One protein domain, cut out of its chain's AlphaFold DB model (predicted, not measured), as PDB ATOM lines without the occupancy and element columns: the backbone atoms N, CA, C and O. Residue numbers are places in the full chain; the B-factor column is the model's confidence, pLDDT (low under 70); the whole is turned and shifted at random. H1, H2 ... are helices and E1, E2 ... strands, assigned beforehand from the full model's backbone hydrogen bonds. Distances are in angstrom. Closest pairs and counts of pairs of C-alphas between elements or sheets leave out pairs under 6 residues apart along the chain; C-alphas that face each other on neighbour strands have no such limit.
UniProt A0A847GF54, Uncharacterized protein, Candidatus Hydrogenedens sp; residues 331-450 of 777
ATOM      1  N   ALA A 331     -20.665  18.665  33.686       97.19
ATOM      2  CA  ALA A 331     -20.510  17.313  34.216       97.19
ATOM      3  C   ALA A 331     -20.093  16.316  33.123       97.19
ATOM      4  O   ALA A 331     -20.376  16.519  31.937       97.19
ATOM      5  N   LEU A 332     -19.453  15.215  33.525       97.81
ATOM      6  CA  LEU A 332     -19.221  14.049  32.669       97.81
ATOM      7  C   LEU A 332     -20.266  12.978  32.995       97.81
ATOM      8  O   LEU A 332     -20.297  12.481  34.112       97.81
ATOM      9  N   GLN A 333     -21.093  12.577  32.034       97.75
ATOM     10  CA  GLN A 333     -21.962  11.408  32.166       97.75
ATOM     11  C   GLN A 333     -21.250  10.171  31.630       97.75
ATOM     12  O   GLN A 333     -20.929  10.125  30.445       97.75
ATOM     13  N   LEU A 334     -21.050   9.165  32.484       97.88
ATOM     14  CA  LEU A 334     -20.385   7.914  32.114       97.88
ATOM     15  C   LEU A 334     -21.092   7.201  30.952       97.88
ATOM     16  O   LEU A 334     -22.314   7.254  30.807       97.88
ATOM     17  N   ALA A 335     -20.322   6.488  30.136       96.50
ATOM     18  CA  ALA A 335     -20.858   5.542  29.170       96.50
ATOM     19  C   ALA A 335     -21.187   4.214  29.878       96.50
ATOM     20  O   ALA A 335     -20.375   3.746  30.684       96.50
ATOM     21  N   PRO A 336     -22.346   3.589  29.593       95.50
ATOM     22  CA  PRO A 336     -22.675   2.291  30.164       95.50
ATOM     23  C   PRO A 336     -21.717   1.218  29.636       95.50
ATOM     24  O   PRO A 336     -21.413   1.212  28.445       95.50
ATOM     25  N   ALA A 337     -21.310   0.287  30.499       92.19
ATOM     26  CA  ALA A 337     -20.389  -0.794  30.155       92.19
ATOM     27  C   ALA A 337     -20.948  -2.165  30.564       92.19
ATOM     28  O   ALA A 337     -21.380  -2.368  31.700       92.19
ATOM     29  N   SER A 338     -20.929  -3.105  29.625       89.00
ATOM     30  CA  SER A 338     -21.230  -4.528  29.805       89.00
ATOM     31  C   SER A 338     -19.979  -5.401  29.749       89.00
ATOM     32  O   SER A 338     -20.076  -6.597  29.985       89.00
ATOM     33  N   THR A 339     -18.816  -4.825  29.444       84.94
ATOM     34  CA  THR A 339     -17.518  -5.508  29.458       84.94
ATOM     35  C   THR A 339     -16.427  -4.554  29.954       84.94
ATOM     36  O   THR A 339     -16.596  -3.331  29.864       84.94
ATOM     37  N   PRO A 340     -15.268  -5.065  30.411       81.50
ATOM     38  CA  PRO A 340     -14.116  -4.218  30.715       81.50
ATOM     39  C   PRO A 340     -13.670  -3.369  29.516       81.50
ATOM     40  O   PRO A 340     -13.357  -2.194  29.683       81.50
ATOM     41  N   ALA A 341     -13.721  -3.928  28.301       81.94
ATOM     42  CA  ALA A 341     -13.350  -3.225  27.073       81.94
ATOM     43  C   ALA A 341     -14.270  -2.032  26.760       81.94
ATOM     44  O   ALA A 341     -13.808  -1.015  26.255       81.94
ATOM     45  N   GLU A 342     -15.564  -2.116  27.075       89.38
ATOM     46  CA  GLU A 342     -16.471  -0.966  26.954       89.38
ATOM     47  C   GLU A 342     -16.181   0.105  28.018       89.38
ATOM     48  O   GLU A 342     -16.295   1.303  27.745       89.38
ATOM     49  N   PHE A 343     -15.761  -0.307  29.219       90.75
ATOM     50  CA  PHE A 343     -15.431   0.611  30.309       90.75
ATOM     51  C   PHE A 343     -14.182   1.466  30.025       90.75
ATOM     52  O   PHE A 343     -14.074   2.577  30.545       90.75
ATOM     53  N   GLU A 344     -13.294   1.013  29.135       87.31
ATOM     54  CA  GLU A 344     -12.126   1.763  28.654       87.31
ATOM     55  C   GLU A 344     -12.466   3.179  28.178       87.31
ATOM     56  O   GLU A 344     -11.696   4.110  28.407       87.31
ATOM     57  N   ALA A 345     -13.635   3.384  27.558       91.19
ATOM     58  CA  ALA A 345     -14.063   4.715  27.129       91.19
ATOM     59  C   ALA A 345     -14.125   5.700  28.309       91.19
ATOM     60  O   ALA A 345     -13.661   6.832  28.182       91.19
ATOM     61  N   ASN A 346     -14.627   5.255  29.466       95.38
ATOM     62  CA  ASN A 346     -14.655   6.052  30.693       95.38
ATOM     63  C   ASN A 346     -13.241   6.279  31.251       95.38
ATOM     64  O   ASN A 346     -12.923   7.381  31.695       95.38
ATOM     65  N   LEU A 347     -12.378   5.257  31.203       91.88
ATOM     66  CA  LEU A 347     -11.003   5.346  31.702       91.88
ATOM     67  C   LEU A 347     -10.162   6.370  30.931       91.88
ATOM     68  O   LEU A 347      -9.372   7.082  31.545       91.88
ATOM     69  N   ARG A 348     -10.381   6.545  29.620       92.00
ATOM     70  CA  ARG A 348      -9.710   7.603  28.833       92.00
ATOM     71  C   ARG A 348      -9.954   9.013  29.377       92.00
ATOM     72  O   ARG A 348      -9.087   9.874  29.237       92.00
ATOM     73  N   GLU A 349     -11.105   9.251  30.001       95.62
ATOM     74  CA  GLU A 349     -11.422  10.530  30.642       95.62
ATOM     75  C   GLU A 349     -10.885  10.601  32.078       95.62
ATOM     76  O   GLU A 349     -10.364  11.638  32.488       95.62
ATOM     77  N   LEU A 350     -11.016   9.507  32.839       94.81
ATOM     78  CA  LEU A 350     -10.883   9.500  34.301       94.81
ATOM     79  C   LEU A 350      -9.542   8.996  34.842       94.81
ATOM     80  O   LEU A 350      -9.145   9.405  35.931       94.81
ATOM     81  N   ASP A 351      -8.871   8.082  34.145       91.19
ATOM     82  CA  ASP A 351      -7.655   7.439  34.638       91.19
ATOM     83  C   ASP A 351      -6.413   8.092  34.041       91.19
ATOM     84  O   ASP A 351      -6.037   7.857  32.892       91.19
ATOM     85  N   LEU A 352      -5.752   8.906  34.854       88.25
ATOM     86  CA  LEU A 352      -4.505   9.557  34.479       88.25
ATOM     87  C   LEU A 352      -3.272   8.643  34.620       88.25
ATOM     88  O   LEU A 352      -2.209   8.906  34.047       88.25
ATOM     89  N   VAL A 353      -3.404   7.556  35.378       85.38
ATOM     90  CA  VAL A 353      -2.313   6.633  35.695       85.38
ATOM     91  C   VAL A 353      -2.081   5.698  34.522       85.38
ATOM     92  O   VAL A 353      -0.964   5.617  34.021       85.38
ATOM     93  N   HIS A 354      -3.147   5.051  34.049       83.00
ATOM     94  CA  HIS A 354      -3.057   4.002  33.031       83.00
ATOM     95  C   HIS A 354      -3.668   4.396  31.679       83.00
ATOM     96  O   HIS A 354      -3.526   3.667  30.701       83.00
ATOM     97  N   HIS A 355      -4.333   5.550  31.584       86.94
ATOM     98  CA  HIS A 355      -4.952   6.028  30.344       86.94
ATOM     99  C   HIS A 355      -4.633   7.515  30.127       86.94
ATOM    100  O   HIS A 355      -3.659   8.040  30.670       86.94
ATOM    101  N   GLN A 356      -5.371   8.191  29.245       88.12
ATOM    102  CA  GLN A 356      -5.126   9.595  28.907       88.12
ATOM    103  C   GLN A 356      -5.550  10.554  30.028       88.12
ATOM    104  O   GLN A 356      -4.954  11.619  30.147       88.12
ATOM    105  N   GLY A 357      -6.560  10.203  30.833       92.19
ATOM    106  CA  GLY A 357      -7.087  11.065  31.892       92.19
ATOM    107  C   GLY A 357      -7.519  12.449  31.390       92.19
ATOM    108  O   GLY A 357      -7.236  13.449  32.048       92.19
ATOM    109  N   ASN A 358      -8.147  12.524  30.208       95.25
ATOM    110  CA  ASN A 358      -8.435  13.779  29.502       95.25
ATOM    111  C   ASN A 358      -9.180  14.809  30.367       95.25
ATOM    112  O   ASN A 358      -8.796  15.980  30.385       95.25
ATOM    113  N   LEU A 359     -10.216  14.383  31.098       95.69
ATOM    114  CA  LEU A 359     -10.950  15.258  32.011       95.69
ATOM    115  C   LEU A 359     -10.045  15.726  33.152       95.69
ATOM    116  O   LEU A 359     -10.009  16.915  33.445       95.69
ATOM    117  N   ILE A 360      -9.309  14.808  33.782       94.25
ATOM    118  CA  ILE A 360      -8.465  15.122  34.941       94.25
ATOM    119  C   ILE A 360      -7.382  16.140  34.561       94.25
ATOM    120  O   ILE A 360      -7.226  17.155  35.237       94.25
ATOM    121  N   LEU A 361      -6.695  15.936  33.434       93.00
ATOM    122  CA  LEU A 361      -5.715  16.891  32.909       93.00
ATOM    123  C   LEU A 361      -6.355  18.233  32.550       93.00
ATOM    124  O   LEU A 361      -5.837  19.282  32.926       93.00
ATOM    125  N   GLY A 362      -7.476  18.206  31.826       93.69
ATOM    126  CA  GLY A 362      -8.121  19.413  31.316       93.69
ATOM    127  C   GLY A 362      -8.757  20.270  32.407       93.69
ATOM    128  O   GLY A 362      -8.682  21.496  32.339       93.69
ATOM    129  N   ALA A 363      -9.370  19.649  33.413       93.44
ATOM    130  CA  ALA A 363     -10.043  20.340  34.506       93.44
ATOM    131  C   ALA A 363      -9.073  20.766  35.609       93.44
ATOM    132  O   ALA A 363      -9.154  21.901  36.078       93.44
ATOM    133  N   TYR A 364      -8.151  19.879  35.993       92.38
ATOM    134  CA  TYR A 364      -7.388  20.014  37.233       92.38
ATOM    135  C   TYR A 364      -5.895  20.265  37.033       92.38
ATOM    136  O   TYR A 364      -5.259  20.712  37.974       92.38
ATOM    137  N   GLY A 365      -5.337  20.043  35.836       87.31
ATOM    138  CA  GLY A 365      -3.955  20.414  35.511       87.31
ATOM    139  C   GLY A 365      -2.875  19.575  36.202       87.31
ATOM    140  O   GLY A 365      -1.945  20.143  36.759       87.31
ATOM    141  N   ALA A 366      -2.989  18.245  36.188       85.06
ATOM    142  CA  ALA A 366      -2.022  17.350  36.835       85.06
ATOM    143  C   ALA A 366      -0.579  17.511  36.309       85.06
ATOM    144  O   ALA A 366      -0.366  17.635  35.100       85.06
ATOM    145  N   GLU A 367       0.405  17.482  37.212       80.38
ATOM    146  CA  GLU A 367       1.808  17.794  36.900       80.38
ATOM    147  C   GLU A 367       2.531  16.613  36.240       80.38
ATOM    148  O   GLU A 367       3.160  16.755  35.188       80.38
ATOM    149  N   ARG A 368       2.451  15.428  36.859       84.75
ATOM    150  CA  ARG A 368       3.165  14.214  36.429       84.75
ATOM    151  C   ARG A 368       2.253  12.987  36.503       84.75
ATOM    152  O   ARG A 368       2.274  12.270  37.506       84.75
ATOM    153  N   PRO A 369       1.489  12.707  35.432       82.94
ATOM    154  CA  PRO A 369       0.623  11.535  35.334       82.94
ATOM    155  C   PRO A 369       1.303  10.239  35.798       82.94
ATOM    156  O   PRO A 369       2.345   9.850  35.275       82.94
ATOM    157  N   GLY A 370       0.712   9.561  36.782       82.25
ATOM    158  CA  GLY A 370       1.209   8.297  37.336       82.25
ATOM    159  C   GLY A 370       2.293   8.436  38.413       82.25
ATOM    160  O   GLY A 370       2.202   7.748  39.428       82.25
ATOM    161  N   GLN A 371       3.286   9.320  38.247       87.31
ATOM    162  CA  GLN A 371       4.337   9.523  39.260       87.31
ATOM    163  C   GLN A 371       3.861  10.336  40.466       87.31
ATOM    164  O   GLN A 371       4.256  10.019  41.586       87.31
ATOM    165  N   ILE A 372       3.032  11.355  40.239       86.56
ATOM    166  CA  ILE A 372       2.415  12.167  41.289       86.56
ATOM    167  C   ILE A 372       0.904  11.936  41.196       86.56
ATOM    168  O   ILE A 372       0.251  12.493  40.309       86.56
ATOM    169  N   PRO A 373       0.337  11.043  42.023       84.06
ATOM    170  CA  PRO A 373      -1.106  10.881  42.083       84.06
ATOM    171  C   PRO A 373      -1.732  12.042  42.855       84.06
ATOM    172  O   PRO A 373      -1.701  12.040  44.076       84.06
ATOM    173  N   GLU A 374      -2.330  12.985  42.132       86.25
ATOM    174  CA  GLU A 374      -2.915  14.203  42.704       86.25
ATOM    175  C   GLU A 374      -4.038  13.886  43.718       86.25
ATOM    176  O   GLU A 374      -5.055  13.264  43.390       86.25
ATOM    177  N   LEU A 375      -3.876  14.355  44.950       89.50
ATOM    178  CA  LEU A 375      -4.904  14.478  45.983       89.50
ATOM    179  C   LEU A 375      -5.614  15.843  45.907       89.50
ATOM    180  O   LEU A 375      -6.826  15.920  46.112       89.50
ATOM    181  N   VAL A 376      -4.878  16.913  45.623       91.50
ATOM    182  CA  VAL A 376      -5.319  18.302  45.518       91.50
ATOM    183  C   VAL A 376      -5.246  18.712  44.049       91.50
ATOM    184  O   VAL A 376      -4.170  18.701  43.462       91.50
ATOM    185  N   PRO A 377      -6.364  19.105  43.418       92.31
ATOM    186  CA  PRO A 377      -6.322  19.626  42.056       92.31
ATOM    187  C   PRO A 377      -5.350  20.811  41.924       92.31
ATOM    188  O   PRO A 377      -5.386  21.725  42.744       92.31
ATOM    189  N   ASN A 378      -4.567  20.884  40.843       91.06
ATOM    190  CA  ASN A 378      -3.702  22.047  40.573       91.06
ATOM    191  C   ASN A 378      -4.491  23.300  40.134       91.06
ATOM    192  O   ASN A 378      -3.924  24.382  39.984       91.06
ATOM    193  N   ARG A 379      -5.811  23.180  39.922       89.31
ATOM    194  CA  ARG A 379      -6.709  24.272  39.518       89.31
ATOM    195  C   ARG A 379      -8.003  24.286  40.324       89.31
ATOM    196  O   ARG A 379      -8.808  23.364  40.229       89.31
ATOM    197  N   GLY A 380      -8.221  25.362  41.081       88.31
ATOM    198  CA  GLY A 380      -9.446  25.577  41.872       88.31
ATOM    199  C   GLY A 380     -10.457  26.544  41.260       88.31
ATOM    200  O   GLY A 380     -11.622  26.587  41.679       88.31
ATOM    201  N   ASP A 381     -10.042  27.280  40.232       88.31
ATOM    202  CA  ASP A 381     -10.823  28.318  39.565       88.31
ATOM    203  C   ASP A 381     -12.045  27.760  38.811       88.31
ATOM    204  O   ASP A 381     -13.102  28.402  38.758       88.31
ATOM    205  N   ARG A 382     -11.932  26.522  38.322       89.38
ATOM    206  CA  ARG A 382     -12.970  25.799  37.568       89.38
ATOM    207  C   ARG A 382     -13.879  24.904  38.417       89.38
ATOM    208  O   ARG A 382     -14.795  24.297  37.875       89.38
ATOM    209  N   TYR A 383     -13.655  24.863  39.736       93.19
ATOM    210  CA  TYR A 383     -14.338  23.956  40.670       93.19
ATOM    211  C   TYR A 383     -14.266  22.475  40.225       93.19
ATOM    212  O   TYR A 383     -13.528  22.115  39.311       93.19
ATOM    213  N   TRP A 384     -14.977  21.588  40.920       95.44
ATOM    214  CA  TRP A 384     -15.010  20.158  40.611       95.44
ATOM    215  C   TRP A 384     -16.045  19.843  39.526       95.44
ATOM    216  O   TRP A 384     -17.170  20.343  39.574       95.44
ATOM    217  N   VAL A 385     -15.672  18.974  38.583       97.06
ATOM    218  CA  VAL A 385     -16.557  18.414  37.550       97.06
ATOM    219  C   VAL A 385     -17.167  17.110  38.074       97.06
ATOM    220  O   VAL A 385     -16.437  16.128  38.233       97.06
ATOM    221  N   PRO A 386     -18.484  17.051  38.334       97.38
ATOM    222  CA  PRO A 386     -19.146  15.833  38.784       97.38
ATOM    223  C   PRO A 386     -19.145  14.763  37.690       97.38
ATOM    224  O   PRO A 386     -19.326  15.062  36.505       97.38
ATOM    225  N   VAL A 387     -19.011  13.504  38.104       98.25
ATOM    226  CA  VAL A 387     -19.112  12.333  37.228       98.25
ATOM    227  C   VAL A 387     -20.442  11.636  37.496       98.25
ATOM    228  O   VAL A 387     -20.679  11.094  38.573       98.25
ATOM    229  N   LEU A 388     -21.350  11.696  36.527       97.62
ATOM    230  CA  LEU A 388     -22.717  11.206  36.648       97.62
ATOM    231  C   LEU A 388     -22.802   9.729  36.244       97.62
ATOM    232  O   LEU A 388     -22.160   9.331  35.265       97.62
ATOM    233  N   PRO A 389     -23.658   8.932  36.912       96.62
ATOM    234  CA  PRO A 389     -23.985   7.587  36.458       96.62
ATOM    235  C   PRO A 389     -24.470   7.549  35.013       96.62
ATOM    236  O   PRO A 389     -25.126   8.480  34.534       96.62
ATOM    237  N   ALA A 390     -24.211   6.433  34.334       95.19
ATOM    238  CA  ALA A 390     -24.548   6.278  32.924       95.19
ATOM    239  C   ALA A 390     -26.051   6.434  32.643       95.19
ATOM    240  O   ALA A 390     -26.445   6.925  31.587       95.19
ATOM    241  N   GLN A 391     -26.894   6.053  33.605       87.69
ATOM    242  CA  GLN A 391     -28.352   6.139  33.515       87.69
ATOM    243  C   GLN A 391     -28.928   7.397  34.184       87.69
ATOM    244  O   GLN A 391     -30.148   7.548  34.244       87.69
ATOM    245  N   ALA A 392     -28.089   8.296  34.707       87.06
ATOM    246  CA  ALA A 392     -28.571   9.492  35.385       87.06
ATOM    247  C   ALA A 392     -29.318  10.430  34.417       87.06
ATOM    248  O   ALA A 392     -28.922  10.577  33.256       87.06
ATOM    249  N   PRO A 393     -30.379  11.117  34.873       80.00
ATOM    250  CA  PRO A 393     -30.951  12.212  34.102       80.00
ATOM    251  C   PRO A 393     -29.922  13.343  33.954       80.00
ATOM    252  O   PRO A 393     -29.066  13.532  34.817       80.00
ATOM    253  N   GLN A 394     -30.043  14.144  32.889       70.31
ATOM    254  CA  GLN A 394     -29.135  15.268  32.613       70.31
ATOM    255  C   GLN A 394     -29.111  16.322  33.740       70.31
ATOM    256  O   GLN A 394     -28.146  17.065  33.853       70.31
ATOM    257  N   GLY A 395     -30.136  16.383  34.597       74.38
ATOM    258  CA  GLY A 395     -30.170  17.285  35.752       74.38
ATOM    259  C   GLY A 395     -30.199  18.771  35.373       74.38
ATOM    260  O   GLY A 395     -30.678  19.142  34.305       74.38
ATOM    261  N   SER A 396     -29.707  19.627  36.275       81.25
ATOM    262  CA  SER A 396     -29.635  21.089  36.109       81.25
ATOM    263  C   SER A 396     -28.305  21.584  35.523       81.25
ATOM    264  O   SER A 396     -28.034  22.785  35.554       81.25
ATOM    265  N   PHE A 397     -27.462  20.681  35.018       91.69
ATOM    266  CA  PHE A 397     -26.158  21.029  34.457       91.69
ATOM    267  C   PHE A 397     -26.314  21.797  33.142       91.69
ATOM    268  O   PHE A 397     -27.130  21.443  32.290       91.69
ATOM    269  N   VAL A 398     -25.492  22.832  32.961       93.38
ATOM    270  CA  VAL A 398     -25.462  23.635  31.730       93.38
ATOM    271  C   VAL A 398     -24.891  22.811  30.576       93.38
ATOM    272  O   VAL A 398     -25.404  22.877  29.462       93.38
ATOM    273  N   SER A 399     -23.856  22.012  30.847       93.94
ATOM    274  CA  SER A 399     -23.238  21.125  29.861       93.94
ATOM    275  C   SER A 399     -23.023  19.728  30.436       93.94
ATOM    276  O   SER A 399     -22.435  19.573  31.504       93.94
ATOM    277  N   VAL A 400     -23.462  18.700  29.710       95.44
ATOM    278  CA  VAL A 400     -23.186  17.298  30.051       95.44
ATOM    279  C   VAL A 400     -22.451  16.651  28.889       95.44
ATOM    280  O   VAL A 400     -22.997  16.497  27.797       95.44
ATOM    281  N   THR A 401     -21.202  16.283  29.139       95.50
ATOM    282  CA  THR A 401     -20.314  15.639  28.170       95.50
ATOM    283  C   THR A 401     -20.344  14.128  28.380       95.50
ATOM    284  O   THR A 401     -20.540  13.659  29.499       95.50
ATOM    285  N   ARG A 402     -20.128  13.351  27.318       94.94
ATOM    286  CA  ARG A 402     -19.959  11.891  27.388       94.94
ATOM    287  C   ARG A 402     -18.526  11.499  27.022       94.94
ATOM    288  O   ARG A 402     -17.888  12.255  26.287       94.94
ATOM    289  N   PRO A 403     -18.028  10.338  27.479       94.88
ATOM    290  CA  PRO A 403     -16.691   9.883  27.133       94.88
ATOM    291  C   PRO A 403     -16.468   9.865  25.623       94.88
ATOM    292  O   PRO A 403     -17.336   9.426  24.865       94.88
ATOM    293  N   GLY A 404     -15.316  10.371  25.188       90.06
ATOM    294  CA  GLY A 404     -14.953  10.458  23.773       90.06
ATOM    295  C   GLY A 404     -15.589  11.619  23.002       90.06
ATOM    296  O   GLY A 404     -15.206  11.844  21.856       90.06
ATOM    297  N   ALA A 405     -16.508  12.392  23.598       92.50
ATOM    298  CA  ALA A 405     -16.984  13.639  22.988       92.50
ATOM    299  C   ALA A 405     -15.885  14.719  22.970       92.50
ATOM    300  O   ALA A 405     -15.856  15.548  22.063       92.50
ATOM    301  N   MET A 406     -14.974  14.675  23.948       91.44
ATOM    302  CA  MET A 406     -13.731  15.441  23.952       91.44
ATOM    303  C   MET A 406     -12.579  14.494  23.618       91.44
ATOM    304  O   MET A 406     -12.315  13.529  24.328       91.44
ATOM    305  N   ALA A 407     -11.879  14.766  22.525       88.50
ATOM    306  CA  ALA A 407     -10.712  14.006  22.106       88.50
ATOM    307  C   ALA A 407      -9.476  14.307  22.974       88.50
ATOM    308  O   ALA A 407      -8.584  13.463  23.066       88.50
ATOM    309  N   THR A 408      -9.400  15.495  23.590       93.88
ATOM    310  CA  THR A 408      -8.212  15.947  24.332       93.88
ATOM    311  C   THR A 408      -8.544  16.723  25.608       93.88
ATOM    312  O   THR A 408      -9.596  17.354  25.731       93.88
ATOM    313  N   ALA A 409      -7.583  16.762  26.534       94.38
ATOM    314  CA  ALA A 409      -7.625  17.611  27.727       94.38
ATOM    315  C   ALA A 409      -7.809  19.112  27.417       94.38
ATOM    316  O   ALA A 409      -8.461  19.834  28.171       94.38
ATOM    317  N   ALA A 410      -7.281  19.593  26.286       95.81
ATOM    318  CA  ALA A 410      -7.423  20.989  25.875       95.81
ATOM    319  C   ALA A 410      -8.886  21.368  25.591       95.81
ATOM    320  O   ALA A 410      -9.312  22.466  25.936       95.81
ATOM    321  N   GLN A 411      -9.674  20.449  25.026       95.75
ATOM    322  CA  GLN A 411     -11.095  20.694  24.762       95.75
ATOM    323  C   GLN A 411     -11.921  20.741  26.054       95.75
ATOM    324  O   GLN A 411     -12.830  21.562  26.174       95.75
ATOM    325  N   TRP A 412     -11.569  19.923  27.052       95.19
ATOM    326  CA  TRP A 412     -12.125  20.048  28.405       95.19
ATOM    327  C   TRP A 412     -11.794  21.398  29.034       95.19
ATOM    328  O   TRP A 412     -12.675  22.061  29.579       95.19
ATOM    329  N   SER A 413     -10.535  21.821  28.921       94.38
ATOM    330  CA  SER A 413     -10.080  23.120  29.408       94.38
ATOM    331  C   SER A 413     -10.878  24.268  28.778       94.38
ATOM    332  O   SER A 413     -11.395  25.120  29.498       94.38
ATOM    333  N   GLU A 414     -11.060  24.241  27.455       94.25
ATOM    334  CA  GLU A 414     -11.836  25.241  26.717       94.25
ATOM    335  C   GLU A 414     -13.317  25.256  27.127       94.25
ATOM    336  O   GLU A 414     -13.895  26.327  27.304       94.25
ATOM    337  N   LEU A 415     -13.941  24.085  27.308       94.19
ATOM    338  CA  LEU A 415     -15.323  23.994  27.784       94.19
ATOM    339  C   LEU A 415     -15.482  24.683  29.146       94.19
ATOM    340  O   LEU A 415     -16.420  25.455  29.338       94.19
ATOM    341  N   LEU A 416     -14.572  24.411  30.083       94.12
ATOM    342  CA  LEU A 416     -14.649  24.949  31.438       94.12
ATOM    343  C   LEU A 416     -14.360  26.455  31.482       94.12
ATOM    344  O   LEU A 416     -15.040  27.165  32.221       94.12
ATOM    345  N   ASP A 417     -13.450  26.964  30.647       93.06
ATOM    346  CA  ASP A 417     -13.153  28.404  30.555       93.06
ATOM    347  C   ASP A 417     -14.358  29.246  30.120       93.06
ATOM    348  O   ASP A 417     -14.494  30.399  30.529       93.06
ATOM    349  N   ARG A 418     -15.288  28.674  29.343       93.25
ATOM    350  CA  ARG A 418     -16.544  29.359  28.979       93.25
ATOM    351  C   ARG A 418     -17.453  29.598  30.184       93.25
ATOM    352  O   ARG A 418     -18.298  30.490  30.138       93.25
ATOM    353  N   HIS A 419     -17.316  28.789  31.231       92.06
ATOM    354  CA  HIS A 419     -18.128  28.875  32.442       92.06
ATOM    355  C   HIS A 419     -17.392  29.536  33.614       92.06
ATOM    356  O   HIS A 419     -18.032  30.129  34.484       92.06
ATOM    357  N   HIS A 420     -16.064  29.450  33.626       89.69
ATOM    358  CA  HIS A 420     -15.191  29.955  34.676       89.69
ATOM    359  C   HIS A 420     -14.132  30.864  34.048       89.69
ATOM    360  O   HIS A 420     -13.087  30.373  33.621       89.69
ATOM    361  N   PRO A 421     -14.384  32.183  33.971       79.75
ATOM    362  CA  PRO A 421     -13.389  33.121  33.474       79.75
ATOM    363  C   PRO A 421     -12.096  32.994  34.293       79.75
ATOM    364  O   PRO A 421     -12.193  32.857  35.518       79.75
ATOM    365  N   PRO A 422     -10.908  33.079  33.666       73.56
ATOM    366  CA  PRO A 422      -9.642  32.979  34.379       73.56
ATOM    367  C   PRO A 422      -9.578  33.988  35.529       73.56
ATOM    368  O   PRO A 422      -9.648  35.201  35.314       73.56
ATOM    369  N   ALA A 423      -9.452  33.487  36.754       72.12
ATOM    370  CA  ALA A 423      -9.265  34.311  37.939       72.12
ATOM    371  C   ALA A 423      -7.766  34.415  38.254       72.12
ATOM    372  O   ALA A 423      -7.045  33.421  38.204       72.12
ATOM    373  N   GLN A 424      -7.282  35.611  38.596       69.50
ATOM    374  CA  GLN A 424      -5.908  35.789  39.077       69.50
ATOM    375  C   GLN A 424      -5.822  35.368  40.548       69.50
ATOM    376  O   GLN A 424      -5.754  36.203  41.442       69.50
ATOM    377  N   THR A 425      -5.880  34.063  40.804       76.25
ATOM    378  CA  THR A 425      -5.848  33.506  42.164       76.25
ATOM    379  C   THR A 425      -4.450  33.146  42.640       76.25
ATOM    380  O   THR A 425      -4.323  32.738  43.785       76.25
ATOM    381  N   GLY A 426      -3.417  33.311  41.809       84.12
ATOM    382  CA  GLY A 426      -2.050  32.868  42.092       84.12
ATOM    383  C   GLY A 426      -1.780  31.436  41.616       84.12
ATOM    384  O   GLY A 426      -2.436  30.957  40.694       84.12
ATOM    385  N   GLN A 427      -0.779  30.787  42.213       91.00
ATOM    386  CA  GLN A 427      -0.348  29.415  41.900       91.00
ATOM    387  C   GLN A 427      -1.086  28.366  42.738       91.00
ATOM    388  O   GLN A 427      -1.194  27.220  42.313       91.00
ATOM    389  N   ALA A 428      -1.560  28.746  43.927       91.88
ATOM    390  CA  ALA A 428      -2.267  27.835  44.816       91.88
ATOM    391  C   ALA A 428      -3.657  27.491  44.268       91.88
ATOM    392  O   ALA A 428      -4.292  28.281  43.558       91.88
ATOM    393  N   PHE A 429      -4.183  26.340  44.678       94.31
ATOM    394  CA  PHE A 429      -5.584  26.021  44.462       94.31
ATOM    395  C   PHE A 429      -6.444  26.962  45.305       94.31
ATOM    396  O   PHE A 429      -6.322  26.984  46.527       94.31
ATOM    397  N   VAL A 430      -7.332  27.724  44.662       94.62
ATOM    398  CA  VAL A 430      -8.303  28.592  45.338       94.62
ATOM    399  C   VAL A 430      -9.692  28.304  44.801       94.62
ATOM    400  O   VAL A 430      -9.937  28.436  43.602       94.62
ATOM    401  N   THR A 431     -10.629  27.956  45.681       94.62
ATOM    402  CA  THR A 431     -12.028  27.795  45.287       94.62
ATOM    403  C   THR A 431     -12.993  28.339  46.331       94.62
ATOM    404  O   THR A 431     -12.769  28.227  47.533       94.62
ATOM    405  N   ARG A 432     -14.094  28.939  45.871       94.62
ATOM    406  CA  ARG A 432     -15.155  29.490  46.723       94.62
ATOM    407  C   ARG A 432     -16.434  28.696  46.531       94.62
ATOM    408  O   ARG A 432     -16.923  28.578  45.405       94.62
ATOM    409  N   VAL A 433     -16.999  28.197  47.626       95.94
ATOM    410  CA  VAL A 433     -18.267  27.463  47.625       95.94
ATOM    411  C   VAL A 433     -18.922  27.529  49.003       95.94
ATOM    412  O   VAL A 433     -18.269  27.388  50.035       95.94
ATOM    413  N   GLY A 434     -20.236  27.761  49.025       94.69
ATOM    414  CA  GLY A 434     -20.987  27.892  50.271       94.69
ATOM    415  C   GLY A 434     -20.423  29.001  51.162       94.69
ATOM    416  O   GLY A 434     -20.312  30.150  50.732       94.69
ATOM    417  N   ARG A 435     -20.081  28.647  52.405       94.44
ATOM    418  CA  ARG A 435     -19.553  29.576  53.415       94.44
ATOM    419  C   ARG A 435     -18.024  29.714  53.392       94.44
ATOM    420  O   ARG A 435     -17.506  30.531  54.147       94.44
ATOM    421  N   GLY A 436     -17.326  28.940  52.558       94.62
ATOM    422  CA  GLY A 436     -15.868  28.835  52.563       94.62
ATOM    423  C   GLY A 436     -15.190  29.355  51.292       94.62
ATOM    424  O   GLY A 436     -15.708  29.213  50.178       94.62
ATOM    425  N   VAL A 437     -13.994  29.912  51.469       95.31
ATOM    426  CA  VAL A 437     -12.949  30.028  50.444       95.31
ATOM    427  C   VAL A 437     -11.810  29.103  50.851       95.31
ATOM    428  O   VAL A 437     -11.195  29.306  51.891       95.31
ATOM    429  N   PHE A 438     -11.548  28.078  50.056       95.25
ATOM    430  CA  PHE A 438     -10.530  27.067  50.318       95.25
ATOM    431  C   PHE A 438      -9.270  27.435  49.544       95.25
ATOM    432  O   PHE A 438      -9.357  27.708  48.347       95.25
ATOM    433  N   VAL A 439      -8.128  27.449  50.226       93.81
ATOM    434  CA  VAL A 439      -6.811  27.723  49.646       93.81
ATOM    435  C   VAL A 439      -5.888  26.568  49.987       93.81
ATOM    436  O   VAL A 439      -5.730  26.236  51.157       93.81
ATOM    437  N   MET A 440      -5.295  25.931  48.987       93.31
ATOM    438  CA  MET A 440      -4.515  24.714  49.183       93.31
ATOM    439  C   MET A 440      -3.225  24.775  48.379       93.31
ATOM    440  O   MET A 440      -3.251  25.115  47.195       93.31
ATOM    441  N   ASN A 441      -2.106  24.432  49.019       91.00
ATOM    442  CA  ASN A 441      -0.887  24.140  48.284       91.00
ATOM    443  C   ASN A 441      -1.075  22.830  47.505       91.00
ATOM    444  O   ASN A 441      -1.528  21.833  48.062       91.00
ATOM    445  N   THR A 442      -0.762  22.838  46.218       91.88
ATOM    446  CA  THR A 442      -1.007  21.707  45.316       91.88
ATOM    447  C   THR A 442       0.210  20.793  45.176       91.88
ATOM    448  O   THR A 442       0.181  19.808  44.450       91.88
ATOM    449  N   ARG A 443       1.308  21.098  45.874       88.88
ATOM    450  CA  ARG A 443       2.523  20.287  45.883       88.88
ATOM    451  C   ARG A 443       2.445  19.243  46.978       88.88
ATOM    452  O   ARG A 443       2.417  19.545  48.168       88.88
ATOM    453  N   GLU A 444       2.469  17.991  46.551       88.44
ATOM    454  CA  GLU A 444       2.202  16.848  47.429       88.44
ATOM    455  C   GLU A 444       3.449  16.074  47.829       88.44
ATOM    456  O   GLU A 444       3.453  15.373  48.836       88.44
ATOM    457  N   ASN A 445       4.529  16.261  47.075       87.06
ATOM    458  CA  ASN A 445       5.835  15.693  47.375       87.06
ATOM    459  C   ASN A 445       6.967  16.680  47.071       87.06
ATOM    460  O   ASN A 445       8.064  16.259  46.733       87.06
ATOM    461  N   VAL A 446       6.718  17.993  47.102       83.31
ATOM    462  CA  VAL A 446       7.734  19.019  46.811       83.31
ATOM    463  C   VAL A 446       7.548  20.199  47.752       83.31
ATOM    464  O   VAL A 446       6.444  20.722  47.883       83.31
ATOM    465  N   ILE A 447       8.637  20.645  48.380       81.62
ATOM    466  CA  ILE A 447       8.622  21.846  49.217       81.62
ATOM    467  C   ILE A 447       8.693  23.076  48.310       81.62
ATOM    468  O   ILE A 447       9.756  23.463  47.825       81.62
ATOM    469  N   GLU A 448       7.544  23.691  48.070       83.00
ATOM    470  CA  GLU A 448       7.408  24.920  47.290       83.00
ATOM    471  C   GLU A 448       6.266  25.749  47.878       83.00
ATOM    472  O   GLU A 448       5.216  25.214  48.228       83.00
ATOM    473  N   ARG A 449       6.482  27.062  48.010       85.94
ATOM    474  CA  ARG A 449       5.436  28.005  48.420       85.94
ATOM    475  C   ARG A 449       4.661  28.443  47.185       85.94
ATOM    476  O   ARG A 449       5.269  28.774  46.172       85.94
ATOM    477  N   GLN A 450       3.340  28.480  47.291       88.69
ATOM    478  CA  GLN A 450       2.458  28.916  46.216       88.69
ATOM    479  C   GLN A 450       1.713  30.179  46.629       88.69
ATOM    480  O   GLN A 450       1.018  30.200  47.647       88.69
TER     481      GLN A 450
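AT A GLANCE: This is residues 331 to 450 of the 777 residues of an uncharacterized protein of Candidatus Hydrogenedens sp (UniProt A0A847GF54). With little regular structure, the domain is mostly loops round three short helices, H2 in the middle touching H1 and H3; H1 and the hairpin E3 and E4 lie towards opposite ends, and E1 and E2 pair at one side. The 120 printed residues, 43 in named elements, run E1 H1 H2 E2 H3 E3 E4: mixed class, compact, radius of gyration of the C-alphas 15.1 A, spans 46 by 34 by 24 A.

IN THESE COORDINATES: E1 is residues 331 to 333, from C-alpha 331 at (-20.510, 17.313, 34.216); H1 340 to 350, 14.5 A; H2 358 to 364; E2 399 to 401; H3 409 to 417, 12.5 A; E3 429 to 433, 13.2 A; E4 436 to 440, 12.5 A, ending with C-alpha 440 at (-4.515, 24.714, 49.183).

HOW THE PARTS SIT: Parallel E1 and E2 have N 333 and O 401 2.8 A apart; with H1 and H2 between, they make a strand-helix-strand unit with a left-handed crossover. H2 touches H1 (C-alphas 349 and 358 closest, 4.6 A) at a shallow tilt of 30 degrees and H3 (362 and 409, 4.0 A) at a steep tilt of 44 degrees. Antiparallel E3 and E4 have N 438 and O 431 2.8 A apart. Every O i to N i+4 pair is within hydrogen-bond range in H2 and H3, 4 of 7 in H1.

THE WHOLE: The farthest C-alphas, of Ser 338 and Arg 449, are 46.0 A apart. The printed part has no cut; links H2 to E2 and H3 to E3 are long. Residue 424 is under pLDDT 70.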